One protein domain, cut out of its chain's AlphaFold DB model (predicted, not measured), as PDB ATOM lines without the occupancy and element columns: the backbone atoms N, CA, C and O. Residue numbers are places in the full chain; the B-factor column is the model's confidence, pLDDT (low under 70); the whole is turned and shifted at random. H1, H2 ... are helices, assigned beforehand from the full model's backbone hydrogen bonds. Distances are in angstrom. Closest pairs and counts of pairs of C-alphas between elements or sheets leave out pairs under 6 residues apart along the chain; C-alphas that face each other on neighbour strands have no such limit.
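Overview. This is residues 440 to 552 of the 620 residues of an uncharacterized protein of Anaeromyxobacter sp. RBG_16_69_14 (UniProt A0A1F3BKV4). One long helix, H5, makes the spine of a loose rod, with the five shorter helices set along it: H3 and H4 near its first turns, H1 and H2 along its later half from about its middle, and H6 near its last turns. H3 packs on its first turns with short H4 near the same end, while H1 runs alongside its later half, H2 folds back beside H1, and H6 slants near H5's last turns. The printed part has 113 residues with six named helices, H1 to H6 in order along the chain, and no named strand; the class is all helix. The whole is loose, with a radius of gyration of the C-alphas of 17.5 A and spans of 55 by 25 by 20 A.

Along the chain. H5, residues 504 to 528, is the longest helix, 35.6 A from C-alpha 504 at (147.929, 303.823, 226.241) to C-alpha 528 at (135.551, 277.752, 205.315). H3 is residues 474 to 487, 19.9 A long, and H4 is residues 496 to 502. H1, residues 442 to 452, begins with C-alpha 442 at (147.584, 285.079, 218.187) and is 15.2 A long. H2 is residues 455 to 462. H6, residues 541 to 551, is 15.3 A long and ends with C-alpha 551 at (143.151, 272.526, 217.697).

Arrangement. H5 touches H3 with its residues 505 to 510 alone; the closest C-alphas, of Glu 479 and Ser 506, are 5.1 A apart, and the two run opposite ways at a shallow tilt of 17 degrees. H4 is close to H5 but not clearly touching, with the C-alphas of Lys 500 and Tyr 507 closest at 5.8 A and a steep tilt of 39 degrees. H5 touches H1 with its residues 515 to 526 alone; the closest C-alphas, of Phe 442 and Thr 519, are 5.9 A apart, and the two run the same way at a shallow tilt of 34.8 degrees, only just short of steep. H2 is close to H1 but not clearly touching, the C-alphas of Glu 450 and Val 458 being closest at 6.3 A; they run opposite ways at a shallow tilt of 20 degrees. H6 is likewise close to H1 but not clearly touching, the C-alphas of Phe 452 and Leu 544 being closest at 6.3 A. H3 and H6 are apart. In H1, H2, H3, H4, H5 and H6 every O i to N i+4 pair is within hydrogen-bond range.

Size, cuts and confidence. The two C-alphas farthest apart, of Gly 488 and Arg 532, are 55.1 A apart. The printed part has no cut. The links from H2 to H3 and from H5 to H6 are long, with 11 and 12 residues. The mean pLDDT of the printed part is 89.6, and residues 532 to 536 are under 70.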
ATOM      1  N   PRO A 440     144.386 278.817 220.231       87.94
ATOM      2  CA  PRO A 440     145.808 279.061 220.023       87.94
ATOM      3  C   PRO A 440     146.136 280.551 220.224       87.94
ATOM      4  O   PRO A 440     145.306 281.413 219.924       87.94
ATOM      5  N   PRO A 441     147.346 280.884 220.706       93.19
ATOM      6  CA  PRO A 441     147.775 282.271 220.814       93.19
ATOM      7  C   PRO A 441     147.812 282.938 219.431       93.19
ATOM      8  O   PRO A 441     148.084 282.288 218.421       93.19
ATOM      9  N   PHE A 442     147.614 284.259 219.406       94.50
ATOM     10  CA  PHE A 442     147.584 285.079 218.187       94.50
ATOM     11  C   PHE A 442     148.724 284.762 217.198       94.50
ATOM     12  O   PHE A 442     148.477 284.573 216.011       94.50
ATOM     13  N   GLU A 443     149.962 284.636 217.688       96.62
ATOM     14  CA  GLU A 443     151.141 284.361 216.850       96.62
ATOM     15  C   GLU A 443     151.082 282.999 216.143       96.62
ATOM     16  O   GLU A 443     151.596 282.843 215.034       96.62
ATOM     17  N   GLU A 444     150.458 281.998 216.769       95.94
ATOM     18  CA  GLU A 444     150.269 280.679 216.165       95.94
ATOM     19  C   GLU A 444     149.236 280.757 215.031       95.94
ATOM     20  O   GLU A 444     149.491 280.255 213.934       95.94
ATOM     21  N   VAL A 445     148.115 281.457 215.256       95.75
ATOM     22  CA  VAL A 445     147.081 281.662 214.225       95.75
ATOM     23  C   VAL A 445     147.595 282.502 213.071       95.75
ATOM     24  O   VAL A 445     147.295 282.194 211.923       95.75
ATOM     25  N   LEU A 446     148.397 283.533 213.343       96.31
ATOM     26  CA  LEU A 446     148.978 284.368 212.298       96.31
ATOM     27  C   LEU A 446     149.865 283.550 211.356       96.31
ATOM     28  O   LEU A 446     149.702 283.635 210.140       96.31
ATOM     29  N   LYS A 447     150.749 282.714 211.914       97.00
ATOM     30  CA  LYS A 447     151.612 281.816 211.132       97.00
ATOM     31  C   LYS A 447     150.805 280.787 210.344       97.00
ATOM     32  O   LYS A 447     151.124 280.518 209.189       97.00
ATOM     33  N   ALA A 448     149.759 280.220 210.947       95.12
ATOM     34  CA  ALA A 448     148.862 279.295 210.258       95.12
ATOM     35  C   ALA A 448     148.134 279.989 209.095       95.12
ATOM     36  O   ALA A 448     148.106 279.467 207.984       95.12
ATOM     37  N   ALA A 449     147.630 281.206 209.309       94.75
ATOM     38  CA  ALA A 449     146.968 282.000 208.282       94.75
ATOM     39  C   ALA A 449     147.905 282.317 207.111       94.75
ATOM     40  O   ALA A 449     147.515 282.155 205.960       94.75
ATOM     41  N   GLU A 450     149.142 282.732 207.388       95.69
ATOM     42  CA  GLU A 450     150.162 282.988 206.361       95.69
ATOM     43  C   GLU A 450     150.535 281.744 205.555       95.69
ATOM     44  O   GLU A 450     150.857 281.864 204.376       95.69
ATOM     45  N   ARG A 451     150.497 280.566 206.186       95.31
ATOM     46  CA  ARG A 451     150.797 279.285 205.541       95.31
ATOM     47  C   ARG A 451     149.639 278.768 204.692       95.31
ATOM     48  O   ARG A 451     149.880 278.218 203.623       95.31
ATOM     49  N   PHE A 452     148.408 278.879 205.191       94.31
ATOM     50  CA  PHE A 452     147.261 278.155 204.639       94.31
ATOM     51  C   PHE A 452     146.277 279.033 203.859       94.31
ATOM     52  O   PHE A 452     145.515 278.515 203.045       94.31
ATOM     53  N   LEU A 453     146.256 280.350 204.073       91.56
ATOM     54  CA  LEU A 453     145.336 281.261 203.387       91.56
ATOM     55  C   LEU A 453     146.043 282.069 202.294       91.56
ATOM     56  O   LEU A 453     147.256 282.241 202.279       91.56
ATOM     57  N   ASN A 454     145.256 282.634 201.374       91.06
ATOM     58  CA  ASN A 454     145.784 283.505 200.326       91.06
ATOM     59  C   ASN A 454     146.543 284.714 200.931       91.06
ATOM     60  O   ASN A 454     145.948 285.468 201.710       91.06
ATOM     61  N   PRO A 455     147.792 285.002 200.519       92.50
ATOM     62  CA  PRO A 455     148.581 286.103 201.076       92.50
ATOM     63  C   PRO A 455     147.902 287.479 201.002       92.50
ATOM     64  O   PRO A 455     148.010 288.276 201.934       92.50
ATOM     65  N   LYS A 456     147.145 287.767 199.929       91.31
ATOM     66  CA  LYS A 456     146.385 289.027 199.805       91.31
ATOM     67  C   LYS A 456     145.282 289.124 200.858       91.31
ATOM     68  O   LYS A 456     145.003 290.209 201.367       91.31
ATOM     69  N   PHE A 457     144.663 287.993 201.184       89.50
ATOM     70  CA  PHE A 457     143.629 287.911 202.205       89.50
ATOM     71  C   PHE A 457     144.213 288.158 203.601       89.50
ATOM     72  O   PHE A 457     143.707 289.014 204.330       89.50
ATOM     73  N   VAL A 458     145.322 287.489 203.930       92.06
ATOM     74  CA  VAL A 458     146.031 287.670 205.207       92.06
ATOM     75  C   VAL A 458     146.516 289.111 205.362       92.06
ATOM     76  O   VAL A 458     146.292 289.722 206.404       92.06
ATOM     77  N   ALA A 459     147.095 289.703 204.312       93.56
ATOM     78  CA  ALA A 459     147.529 291.100 204.325       93.56
ATOM     79  C   ALA A 459     146.367 292.071 204.599       93.56
ATOM     80  O   ALA A 459     146.525 293.015 205.370       93.56
ATOM     81  N   ARG A 460     145.184 291.828 204.015       91.38
ATOM     82  CA  ARG A 460     143.982 292.631 204.288       91.38
ATOM     83  C   ARG A 460     143.532 292.505 205.743       91.38
ATOM     84  O   ARG A 460     143.175 293.516 206.339       91.38
ATOM     85  N   LYS A 461     143.560 291.301 206.318       91.56
ATOM     86  CA  LYS A 461     143.220 291.101 207.731       91.56
ATOM     87  C   LYS A 461     144.231 291.730 208.681       91.56
ATOM     88  O   LYS A 461     143.819 292.354 209.649       91.56
ATOM     89  N   LYS A 462     145.532 291.634 208.392       94.19
ATOM     90  CA  LYS A 462     146.583 292.262 209.208       94.19
ATOM     91  C   LYS A 462     146.395 293.771 209.355       94.19
ATOM     92  O   LYS A 462     146.668 294.301 210.420       94.19
ATOM     93  N   ARG A 463     145.868 294.453 208.330       91.00
ATOM     94  CA  ARG A 463     145.537 295.889 208.415       91.00
ATOM     95  C   ARG A 463     144.472 296.213 209.469       91.00
ATOM     96  O   ARG A 463     144.414 297.349 209.903       91.00
ATOM     97  N   ARG A 464     143.654 295.237 209.879       88.31
ATOM     98  CA  ARG A 464     142.648 295.387 210.947       88.31
ATOM     99  C   ARG A 464     143.209 295.143 212.352       88.31
ATOM    100  O   ARG A 464     142.470 295.282 213.315       88.31
ATOM    101  N   LEU A 465     144.480 294.746 212.482       90.38
ATOM    102  CA  LEU A 465     145.133 294.583 213.788       90.38
ATOM    103  C   LEU A 465     145.540 295.916 214.410       90.38
ATOM    104  O   LEU A 465     145.762 295.976 215.615       90.38
ATOM    105  N   GLU A 466     145.678 296.957 213.592       89.75
ATOM    106  CA  GLU A 466     145.855 298.316 214.080       89.75
ATOM    107  C   GLU A 466     144.470 298.914 214.348       89.75
ATOM    108  O   GLU A 466     143.677 299.038 213.410       89.75
ATOM    109  N   PRO A 467     144.153 299.267 215.607       88.75
ATOM    110  CA  PRO A 467     142.904 299.940 215.924       88.75
ATOM    111  C   PRO A 467     142.776 301.241 215.130       88.75
ATOM    112  O   PRO A 467     143.719 302.035 215.085       88.75
ATOM    113  N   THR A 468     141.610 301.471 214.533       90.69
ATOM    114  CA  THR A 468     141.285 302.726 213.842       90.69
ATOM    115  C   THR A 468     140.387 303.589 214.726       90.69
ATOM    116  O   THR A 468     139.774 303.087 215.671       90.69
ATOM    117  N   LEU A 469     140.309 304.890 214.435       91.12
ATOM    118  CA  LEU A 469     139.329 305.811 215.033       91.12
ATOM    119  C   LEU A 469     138.161 306.125 214.081       91.12
ATOM    120  O   LEU A 469     137.201 306.770 214.488       91.12
ATOM    121  N   ASP A 470     138.235 305.650 212.835       88.00
ATOM    122  CA  ASP A 470     137.318 306.030 211.753       88.00
ATOM    123  C   ASP A 470     135.936 305.364 211.861       88.00
ATOM    124  O   ASP A 470     134.949 305.890 211.349       88.00
ATOM    125  N   GLU A 471     135.847 304.212 212.531       84.19
ATOM    126  CA  GLU A 471     134.603 303.452 212.704       84.19
ATOM    127  C   GLU A 471     134.167 303.462 214.178       84.19
ATOM    128  O   GLU A 471     135.015 303.236 215.039       84.19
ATOM    129  N   PRO A 472     132.888 303.703 214.522       83.62
ATOM    130  CA  PRO A 472     132.404 303.626 215.905       83.62
ATOM    131  C   PRO A 472     132.566 302.216 216.494       83.62
ATOM    132  O   PRO A 472     132.259 301.229 215.829       83.62
ATOM    133  N   SER A 473     132.999 302.113 217.752       87.88
ATOM    134  CA  SER A 473     133.104 300.837 218.473       87.88
ATOM    135  C   SER A 473     132.762 301.063 219.936       87.88
ATOM    136  O   SER A 473     133.489 301.759 220.633       87.88
ATOM    137  N   LEU A 474     131.665 300.465 220.404       86.38
ATOM    138  CA  LEU A 474     131.173 300.662 221.772       86.38
ATOM    139  C   LEU A 474     132.209 300.268 222.833       86.38
ATOM    140  O   LEU A 474     132.365 300.983 223.816       86.38
ATOM    141  N   VAL A 475     132.932 299.163 222.615       82.56
ATOM    142  CA  VAL A 475     133.969 298.684 223.543       82.56
ATOM    143  C   VAL A 475     135.137 299.664 223.570       82.56
ATOM    144  O   VAL A 475     135.486 300.177 224.623       82.56
ATOM    145  N   ARG A 476     135.698 300.001 222.401       92.00
ATOM    146  CA  ARG A 476     136.808 300.959 222.301       92.00
ATOM    147  C   ARG A 476     136.441 302.319 222.894       92.00
ATOM    148  O   ARG A 476     137.245 302.918 223.595       92.00
ATOM    149  N   ASP A 477     135.264 302.827 222.543       92.69
ATOM    150  CA  ASP A 477     134.834 304.175 222.902       92.69
ATOM    151  C   ASP A 477     134.590 304.281 224.409       92.69
ATOM    152  O   ASP A 477     135.031 305.256 225.007       92.69
ATOM    153  N   GLY A 478     134.014 303.241 225.024       93.56
ATOM    154  CA  GLY A 478     133.884 303.150 226.480       93.56
ATOM    155  C   GLY A 478     135.234 303.127 227.202       93.56
ATOM    156  O   GLY A 478     135.424 303.875 228.154       93.56
ATOM    157  N   GLU A 479     136.200 302.344 226.714       94.69
ATOM    158  CA  GLU A 479     137.550 302.269 227.305       94.69
ATOM    159  C   GLU A 479     138.323 303.594 227.165       94.69
ATOM    160  O   GLU A 479     139.037 304.011 228.079       94.69
ATOM    161  N   ILE A 480     138.175 304.285 226.025       94.94
ATOM    162  CA  ILE A 480     138.735 305.628 225.820       94.94
ATOM    163  C   ILE A 480     138.133 306.604 226.837       94.94
ATOM    164  O   ILE A 480     138.883 307.321 227.496       94.94
ATOM    165  N   GLU A 481     136.807 306.630 226.980       95.19
ATOM    166  CA  GLU A 481     136.109 307.524 227.911       95.19
ATOM    167  C   GLU A 481     136.505 307.255 229.372       95.19
ATOM    168  O   GLU A 481     136.784 308.199 230.118       95.19
ATOM    169  N   GLU A 482     136.610 305.984 229.769       96.06
ATOM    170  CA  GLU A 482     137.036 305.586 231.114       96.06
ATOM    171  C   GLU A 482     138.466 306.062 231.422       96.06
ATOM    172  O   GLU A 482     138.714 306.694 232.457       96.06
ATOM    173  N   GLU A 483     139.420 305.830 230.512       96.75
ATOM    174  CA  GLU A 483     140.803 306.271 230.710       96.75
ATOM    175  C   GLU A 483     140.931 307.803 230.673       96.75
ATOM    176  O   GLU A 483     141.681 308.382 231.468       96.75
ATOM    177  N   GLN A 484     140.178 308.483 229.798       96.75
ATOM    178  CA  GLN A 484     140.111 309.948 229.752       96.75
ATOM    179  C   GLN A 484     139.643 310.529 231.081       96.75
ATOM    180  O   GLN A 484     140.286 311.436 231.618       96.75
ATOM    181  N   GLN A 485     138.560 309.982 231.635       95.81
ATOM    182  CA  GLN A 485     138.016 310.410 232.918       95.81
ATOM    183  C   GLN A 485     139.022 310.169 234.049       95.81
ATOM    184  O   GLN A 485     139.255 311.056 234.873       95.81
ATOM    185  N   LYS A 486     139.683 309.006 234.051       96.50
ATOM    186  CA  LYS A 486     140.727 308.647 235.023       96.50
ATOM    187  C   LYS A 486     141.942 309.583 234.966       96.50
ATOM    188  O   LYS A 486     142.545 309.854 236.004       96.50
ATOM    189  N   LYS A 487     142.309 310.080 233.780       95.69
ATOM    190  CA  LYS A 487     143.471 310.965 233.563       95.69
ATOM    191  C   LYS A 487     143.138 312.460 233.529       95.69
ATOM    192  O   LYS A 487     144.060 313.268 233.442       95.69
ATOM    193  N   GLY A 488     141.860 312.837 233.602       95.56
ATOM    194  CA  GLY A 488     141.421 314.231 233.489       95.56
ATOM    195  C   GLY A 488     141.679 314.842 232.106       95.56
ATOM    196  O   GLY A 488     141.976 316.029 232.005       95.56
ATOM    197  N   ILE A 489     141.621 314.034 231.044       94.19
ATOM    198  CA  ILE A 489     141.830 314.480 229.660       94.19
ATOM    199  C   ILE A 489     140.468 314.789 229.033       94.19
ATOM    200  O   ILE A 489     139.663 313.890 228.822       94.19
ATOM    201  N   GLU A 490     140.215 316.056 228.698       89.88
ATOM    202  CA  GLU A 490     138.919 316.492 228.148       89.88
ATOM    203  C   GLU A 490     138.767 316.230 226.641       89.88
ATOM    204  O   GLU A 490     137.654 316.096 226.135       89.88
ATOM    205  N   GLN A 491     139.877 316.180 225.897       91.25
ATOM    206  CA  GLN A 491     139.849 316.037 224.441       91.25
ATOM    207  C   GLN A 491     140.119 314.599 224.018       91.25
ATOM    208  O   GLN A 491     141.097 313.981 224.437       91.25
ATOM    209  N   ARG A 492     139.240 314.073 223.163       92.12
ATOM    210  CA  ARG A 492     139.376 312.743 222.565       92.12
ATOM    211  C   ARG A 492     140.494 312.741 221.518       92.12
ATOM    212  O   ARG A 492     140.541 313.689 220.726       92.12
ATOM    213  N   PRO A 493     141.358 311.705 221.472       93.38
ATOM    214  CA  PRO A 493     142.404 311.625 220.463       93.38
ATOM    215  C   PRO A 493     141.795 311.644 219.060       93.38
ATOM    216  O   PRO A 493     140.795 310.974 218.795       93.38
ATOM    217  N   LYS A 494     142.404 312.417 218.159       93.44
ATOM    218  CA  LYS A 494     141.980 312.553 216.755       93.44
ATOM    219  C   LYS A 494     142.777 311.655 215.817       93.44
ATOM    220  O   LYS A 494     142.377 311.454 214.675       93.44
ATOM    221  N   THR A 495     143.914 311.145 216.282       94.88
ATOM    222  CA  THR A 495     144.803 310.257 215.524       94.88
ATOM    223  C   THR A 495     145.192 309.045 216.365       94.88
ATOM    224  O   THR A 495     145.158 309.091 217.596       94.88
ATOM    225  N   VAL A 496     145.573 307.947 215.709       93.75
ATOM    226  CA  VAL A 496     146.003 306.718 216.396       93.75
ATOM    227  C   VAL A 496     147.317 306.947 217.152       93.75
ATOM    228  O   VAL A 496     147.513 306.400 218.232       93.75
ATOM    229  N   GLU A 497     148.211 307.786 216.633       95.06
ATOM    230  CA  GLU A 497     149.461 308.184 217.288       95.06
ATOM    231  C   GLU A 497     149.197 308.983 218.571       95.06
ATOM    232  O   GLU A 497     149.828 308.741 219.603       95.06
ATOM    233  N   GLU A 498     148.230 309.901 218.533       95.44
ATOM    234  CA  GLU A 498     147.778 310.636 219.715       95.44
ATOM    235  C   GLU A 498     147.130 309.691 220.729       95.44
ATOM    236  O   GLU A 498     147.450 309.757 221.913       95.44
ATOM    237  N   TRP A 499     146.298 308.748 220.284       96.19
ATOM    238  CA  TRP A 499     145.700 307.737 221.155       96.19
ATOM    239  C   TRP A 499     146.767 306.881 221.857       96.19
ATOM    240  O   TRP A 499     146.789 306.818 223.085       96.19
ATOM    241  N   LYS A 500     147.719 306.316 221.103       95.94
ATOM    242  CA  LYS A 500     148.842 305.511 221.624       95.94
ATOM    243  C   LYS A 500     149.635 306.220 222.722       95.94
ATOM    244  O   LYS A 500     150.143 305.572 223.632       95.94
ATOM    245  N   THR A 501     149.803 307.534 222.593       95.75
ATOM    246  CA  THR A 501     150.655 308.331 223.483       95.75
ATOM    247  C   THR A 501     149.899 308.886 224.684       95.75
ATOM    248  O   THR A 501     150.432 308.881 225.792       95.75
ATOM    249  N   THR A 502     148.663 309.346 224.490       96.12
ATOM    250  CA  THR A 502     147.867 310.008 225.538       96.12
ATOM    251  C   THR A 502     147.059 309.022 226.382       96.12
ATOM    252  O   THR A 502     146.968 309.185 227.604       96.12
ATOM    253  N   LEU A 503     146.539 307.960 225.762       96.56
ATOM    254  CA  LEU A 503     145.657 306.965 226.378       96.56
ATOM    255  C   LEU A 503     146.137 305.523 226.060       96.56
ATOM    256  O   LEU A 503     145.478 304.772 225.334       96.56
ATOM    257  N   PRO A 504     147.339 305.128 226.531       96.25
ATOM    258  CA  PRO A 504     147.929 303.823 226.241       96.25
ATOM    259  C   PRO A 504     147.173 302.620 226.831       96.25
ATOM    260  O   PRO A 504     147.322 301.528 226.283       96.25
ATOM    261  N   GLU A 505     146.404 302.767 227.920       96.12
ATOM    262  CA  GLU A 505     145.687 301.631 228.536       96.12
ATOM    263  C   GLU A 505     144.537 301.173 227.623       96.12
ATOM    264  O   GLU A 505     144.504 300.018 227.197       96.12
ATOM    265  N   SER A 506     143.673 302.102 227.216       95.94
ATOM    266  CA  SER A 506     142.576 301.882 226.267       95.94
ATOM    267  C   SER A 506     143.085 301.455 224.888       95.94
ATOM    268  O   SER A 506     142.491 300.583 224.249       95.94
ATOM    269  N   TYR A 507     144.226 301.992 224.431       95.81
ATOM    270  CA  TYR A 507     144.862 301.524 223.197       95.81
ATOM    271  C   TYR A 507     145.298 300.054 223.309       95.81
ATOM    272  O   TYR A 507     145.064 299.267 222.390       95.81
ATOM    273  N   ALA A 508     145.899 299.654 224.434       94.00
ATOM    274  CA  ALA A 508     146.302 298.269 224.662       94.00
ATOM    275  C   ALA A 508     145.097 297.312 224.709       94.00
ATOM    276  O   ALA A 508     145.172 296.231 224.120       94.00
ATOM    277  N   VAL A 509     143.984 297.721 225.333       92.19
ATOM    278  CA  VAL A 509     142.720 296.959 225.331       92.19
ATOM    279  C   VAL A 509     142.192 296.791 223.904       92.19
ATOM    280  O   VAL A 509     141.908 295.668 223.489       92.19
ATOM    281  N   ALA A 510     142.158 297.861 223.106       92.81
ATOM    282  CA  ALA A 510     141.708 297.790 221.717       92.81
ATOM    283  C   ALA A 510     142.606 296.904 220.833       92.81
ATOM    284  O   ALA A 510     142.110 296.177 219.973       92.81
ATOM    285  N   VAL A 511     143.928 296.915 221.043       93.44
ATOM    286  CA  VAL A 511     144.850 295.991 220.358       93.44
ATOM    287  C   VAL A 511     144.588 294.540 220.773       93.44
ATOM    288  O   VAL A 511     144.630 293.644 219.925       93.44
ATOM    289  N   ALA A 512     144.329 294.281 222.057       91.25
ATOM    290  CA  ALA A 512     144.004 292.943 222.544       91.25
ATOM    291  C   ALA A 512     142.685 292.429 221.944       91.25
ATOM    292  O   ALA A 512     142.635 291.289 221.475       91.25
ATOM    293  N   ASP A 513     141.664 293.284 221.870       89.62
ATOM    294  CA  ASP A 513     140.377 292.977 221.239       89.62
ATOM    295  C   ASP A 513     140.520 292.710 219.730       89.62
ATOM    296  O   ASP A 513     140.056 291.683 219.226       89.62
ATOM    297  N   ALA A 514     141.279 293.546 219.011       91.19
ATOM    298  CA  ALA A 514     141.574 293.339 217.592       91.19
ATOM    299  C   ALA A 514     142.316 292.013 217.336       91.19
ATOM    300  O   ALA A 514     142.029 291.311 216.363       91.19
ATOM    301  N   ARG A 515     143.250 291.626 218.219       94.44
ATOM    302  CA  ARG A 515     143.943 290.324 218.155       94.44
ATOM    303  C   ARG A 515     143.004 289.154 218.439       94.44
ATOM    304  O   ARG A 515     143.104 288.131 217.758       94.44
ATOM    305  N   SER A 516     142.108 289.292 219.413       88.06
ATOM    306  CA  SER A 516     141.088 288.286 219.729       88.06
ATOM    307  C   SER A 516     140.154 288.067 218.534       88.06
ATOM    308  O   SER A 516     140.036 286.948 218.032       88.06
ATOM    309  N   SER A 517     139.612 289.157 217.984       88.56
ATOM    310  CA  SER A 517     138.762 289.153 216.789       88.56
ATOM    311  C   SER A 517     139.479 288.552 215.577       88.56
ATOM    312  O   SER A 517     138.944 287.670 214.908       88.56
ATOM    313  N   PHE A 518     140.739 288.937 215.333       93.50
ATOM    314  CA  PHE A 518     141.551 288.334 214.272       93.50
ATOM    315  C   PHE A 518     141.680 286.820 214.448       93.50
ATOM    316  O   PHE A 518     141.569 286.088 213.467       93.50
ATOM    317  N   THR A 519     141.936 286.353 215.670       92.31
ATOM    318  CA  THR A 519     142.130 284.931 215.982       92.31
ATOM    319  C   THR A 519     140.865 284.140 215.648       92.31
ATOM    320  O   THR A 519     140.926 283.218 214.832       92.31
ATOM    321  N   SER A 520     139.719 284.553 216.195       85.62
ATOM    322  CA  SER A 520     138.421 283.901 215.978       85.62
ATOM    323  C   SER A 520     138.018 283.904 214.504       85.62
ATOM    324  O   SER A 520     137.811 282.840 213.919       85.62
ATOM    325  N   ASP A 521     138.013 285.075 213.858       89.56
ATOM    326  CA  ASP A 521     137.598 285.198 212.459       89.56
ATOM    327  C   ASP A 521     138.500 284.383 211.524       89.56
ATOM    328  O   ASP A 521     138.079 283.929 210.463       89.56
ATOM    329  N   THR A 522     139.796 284.278 211.833       93.25
ATOM    330  CA  THR A 522     140.760 283.609 210.946       93.25
ATOM    331  C   THR A 522     140.676 282.097 211.065       93.25
ATOM    332  O   THR A 522     140.847 281.415 210.059       93.25
ATOM    333  N   ILE A 523     140.346 281.570 212.247       89.75
ATOM    334  CA  ILE A 523     140.016 280.149 212.408       89.75
ATOM    335  C   ILE A 523     138.767 279.800 211.590       89.75
ATOM    336  O   ILE A 523     138.810 278.834 210.830       89.75
ATOM    337  N   VAL A 524     137.712 280.623 211.652       86.94
ATOM    338  CA  VAL A 524     136.499 280.438 210.830       86.94
ATOM    339  C   VAL A 524     136.835 280.462 209.340       86.94
ATOM    340  O   VAL A 524     136.429 279.584 208.586       86.94
ATOM    341  N   ASP A 525     137.642 281.427 208.899       89.06
ATOM    342  CA  ASP A 525     138.041 281.511 207.493       89.06
ATOM    343  C   ASP A 525     138.869 280.310 207.023       89.06
ATOM    344  O   ASP A 525     138.769 279.916 205.862       89.06
ATOM    345  N   MET A 526     139.695 279.745 207.905       90.56
ATOM    346  CA  MET A 526     140.450 278.523 207.643       90.56
ATOM    347  C   MET A 526     139.533 277.299 207.546       90.56
ATOM    348  O   MET A 526     139.743 276.464 206.670       90.56
ATOM    349  N   GLN A 527     138.491 277.205 208.372       86.81
ATOM    350  CA  GLN A 527     137.473 276.154 208.251       86.81
ATOM    351  C   GLN A 527     136.712 276.270 206.924       86.81
ATOM    352  O   GLN A 527     136.649 275.303 206.168       86.81
ATOM    353  N   LEU A 528     136.244 277.476 206.580       84.50
ATOM    354  CA  LEU A 528     135.551 277.752 205.315       84.50
ATOM    355  C   LEU A 528     136.421 277.479 204.079       84.50
ATOM    356  O   LEU A 528     135.893 277.245 202.993       84.50
ATOM    357  N   ALA A 529     137.748 277.516 204.218       85.62
ATOM    358  CA  ALA A 529     138.668 277.211 203.127       85.62
ATOM    359  C   ALA A 529     138.776 275.707 202.803       85.62
ATOM    360  O   ALA A 529     139.350 275.351 201.770       85.62
ATOM    361  N   LEU A 530     138.246 274.833 203.670       82.06
ATOM    362  CA  LEU A 530     138.164 273.386 203.447       82.06
ATOM    363  C   LEU A 530     136.826 272.932 202.838       82.06
ATOM    364  O   LEU A 530     136.758 271.810 202.333       82.06
ATOM    365  N   ASP A 531     135.785 273.770 202.853       78.31
ATOM    366  CA  ASP A 531     134.482 273.425 202.277       78.31
ATOM    367  C   ASP A 531     134.509 273.422 200.742       78.31
ATOM    368  O   ASP A 531     135.080 274.306 200.098       78.31
ATOM    369  N   ARG A 532     133.859 272.412 200.138       55.12
ATOM    370  CA  ARG A 532     133.891 272.129 198.686       55.12
ATOM    371  C   ARG A 532     133.372 273.269 197.797       55.12
ATOM    372  O   ARG A 532     133.770 273.323 196.636       55.12
ATOM    373  N   ASP A 533     132.564 274.175 198.344       56.44
ATOM    374  CA  ASP A 533     131.984 275.336 197.646       56.44
ATOM    375  C   ASP A 533     132.680 276.670 198.000       56.44
ATOM    376  O   ASP A 533     132.238 277.753 197.607       56.44
ATOM    377  N   GLY A 534     133.777 276.621 198.762       51.69
ATOM    378  CA  GLY A 534     134.437 277.800 199.309       51.69
ATOM    379  C   GLY A 534     135.037 278.732 198.249       51.69
ATOM    380  O   GLY A 534     135.899 278.356 197.457       51.69
ATOM    381  N   ILE A 535     134.690 280.022 198.328       49.19
ATOM    382  CA  ILE A 535     135.292 281.137 197.556       49.19
ATOM    383  C   ILE A 535     136.809 281.294 197.854       49.19
ATOM    384  O   ILE A 535     137.520 282.050 197.189       49.19
ATOM    385  N   ARG A 536     137.335 280.596 198.870       62.44
ATOM    386  CA  ARG A 536     138.699 280.743 199.392       62.44
ATOM    387  C   ARG A 536     139.396 279.387 199.390       62.44
ATOM    388  O   ARG A 536     139.194 278.596 200.293       62.44
ATOM    389  N   GLN A 537     140.223 279.117 198.386       70.62
ATOM    390  CA  GLN A 537     140.993 277.871 198.345       70.62
ATOM    391  C   GLN A 537     142.137 277.902 199.367       70.62
ATOM    392  O   GLN A 537     142.942 278.841 199.364       70.62
ATOM    393  N   ALA A 538     142.211 276.876 200.218       82.06
ATOM    394  CA  ALA A 538     143.332 276.659 201.125       82.06
ATOM    395  C   ALA A 538     144.616 276.301 200.358       82.06
ATOM    396  O   ALA A 538     144.614 275.482 199.437       82.06
ATOM    397  N   GLN A 539     145.735 276.877 200.782       80.19
ATOM    398  CA  GLN A 539     147.067 276.401 200.431       80.19
ATOM    399  C   GLN A 539     147.355 275.204 201.344       80.19
ATOM    400  O   GLN A 539     147.328 275.350 202.559       80.19
ATOM    401  N   HIS A 540     147.581 274.016 200.779       89.81
ATOM    402  CA  HIS A 540     147.822 272.772 201.535       89.81
ATOM    403  C   HIS A 540     146.618 272.290 202.382       89.81
ATOM    404  O   HIS A 540     146.699 272.249 203.610       89.81
ATOM    405  N   PRO A 541     145.498 271.880 201.751       87.69
ATOM    406  CA  PRO A 541     144.264 271.513 202.457       87.69
ATOM    407  C   PRO A 541     144.435 270.363 203.462       87.69
ATOM    408  O   PRO A 541     143.857 270.417 204.544       87.69
ATOM    409  N   ASP A 542     145.260 269.356 203.162       87.94
ATOM    410  CA  ASP A 542     145.494 268.232 204.083       87.94
ATOM    411  C   ASP A 542     146.254 268.661 205.348       87.94
ATOM    412  O   ASP A 542     145.933 268.227 206.454       87.94
ATOM    413  N   GLU A 543     147.235 269.558 205.205       92.12
ATOM    414  CA  GLU A 543     147.994 270.107 206.335       92.12
ATOM    415  C   GLU A 543     147.141 271.059 207.175       92.12
ATOM    416  O   GLU A 543     147.214 271.026 208.404       92.12
ATOM    417  N   LEU A 544     146.309 271.878 206.523       90.94
ATOM    418  CA  LEU A 544     145.350 272.739 207.203       90.94
ATOM    419  C   LEU A 544     144.336 271.907 207.994       90.94
ATOM    420  O   LEU A 544     144.070 272.204 209.156       90.94
ATOM    421  N   LYS A 545     143.812 270.836 207.389       87.38
ATOM    422  CA  LYS A 545     142.924 269.890 208.065       87.38
ATOM    423  C   LYS A 545     143.605 269.289 209.291       87.38
ATOM    424  O   LYS A 545     143.018 269.314 210.365       87.38
ATOM    425  N   ALA A 546     144.850 268.826 209.165       88.06
ATOM    426  CA  ALA A 546     145.613 268.301 210.296       88.06
ATOM    427  C   ALA A 546     145.836 269.351 211.401       88.06
ATOM    428  O   ALA A 546     145.724 269.026 212.582       88.06
ATOM    429  N   TRP A 547     146.109 270.610 211.041       92.25
ATOM    430  CA  TRP A 547     146.272 271.698 212.010       92.25
ATOM    431  C   TRP A 547     144.963 272.037 212.732       92.25
ATOM    432  O   TRP A 547     144.957 272.142 213.955       92.25
ATOM    433  N   LEU A 548     143.845 272.135 212.004       87.44
ATOM    434  CA  LEU A 548     142.519 272.346 212.595       87.44
ATOM    435  C   LEU A 548     142.122 271.178 213.505       87.44
ATOM    436  O   LEU A 548     141.625 271.409 214.603       87.44
ATOM    437  N   THR A 549     142.415 269.934 213.117       84.50
ATOM    438  CA  THR A 549     142.234 268.762 213.987       84.50
ATOM    439  C   THR A 549     143.126 268.823 215.230       84.50
ATOM    440  O   THR A 549     142.705 268.395 216.295       84.50
ATOM    441  N   ALA A 550     144.333 269.390 215.150       86.88
ATOM    442  CA  ALA A 550     145.202 269.573 216.317       86.88
ATOM    443  C   ALA A 550     144.739 270.698 217.265       86.88
ATOM    444  O   ALA A 550     145.200 270.768 218.407       86.88
ATOM    445  N   LEU A 551     143.854 271.593 216.812       85.06
ATOM    446  CA  LEU A 551     143.151 272.526 217.697       85.06
ATOM    447  C   LEU A 551     141.976 271.874 218.412       85.06
ATOM    448  O   LEU A 551     141.529 272.402 219.427       85.06
ATOM    449  N   ASP A 552     141.466 270.769 217.886       81.88
ATOM    450  CA  ASP A 552     140.342 270.076 218.479       81.88
ATOM    451  C   ASP A 552     140.743 269.519 219.847       81.88
ATOM    452  O   ASP A 552     141.688 268.730 219.961       81.88
TER     453      ASP A 552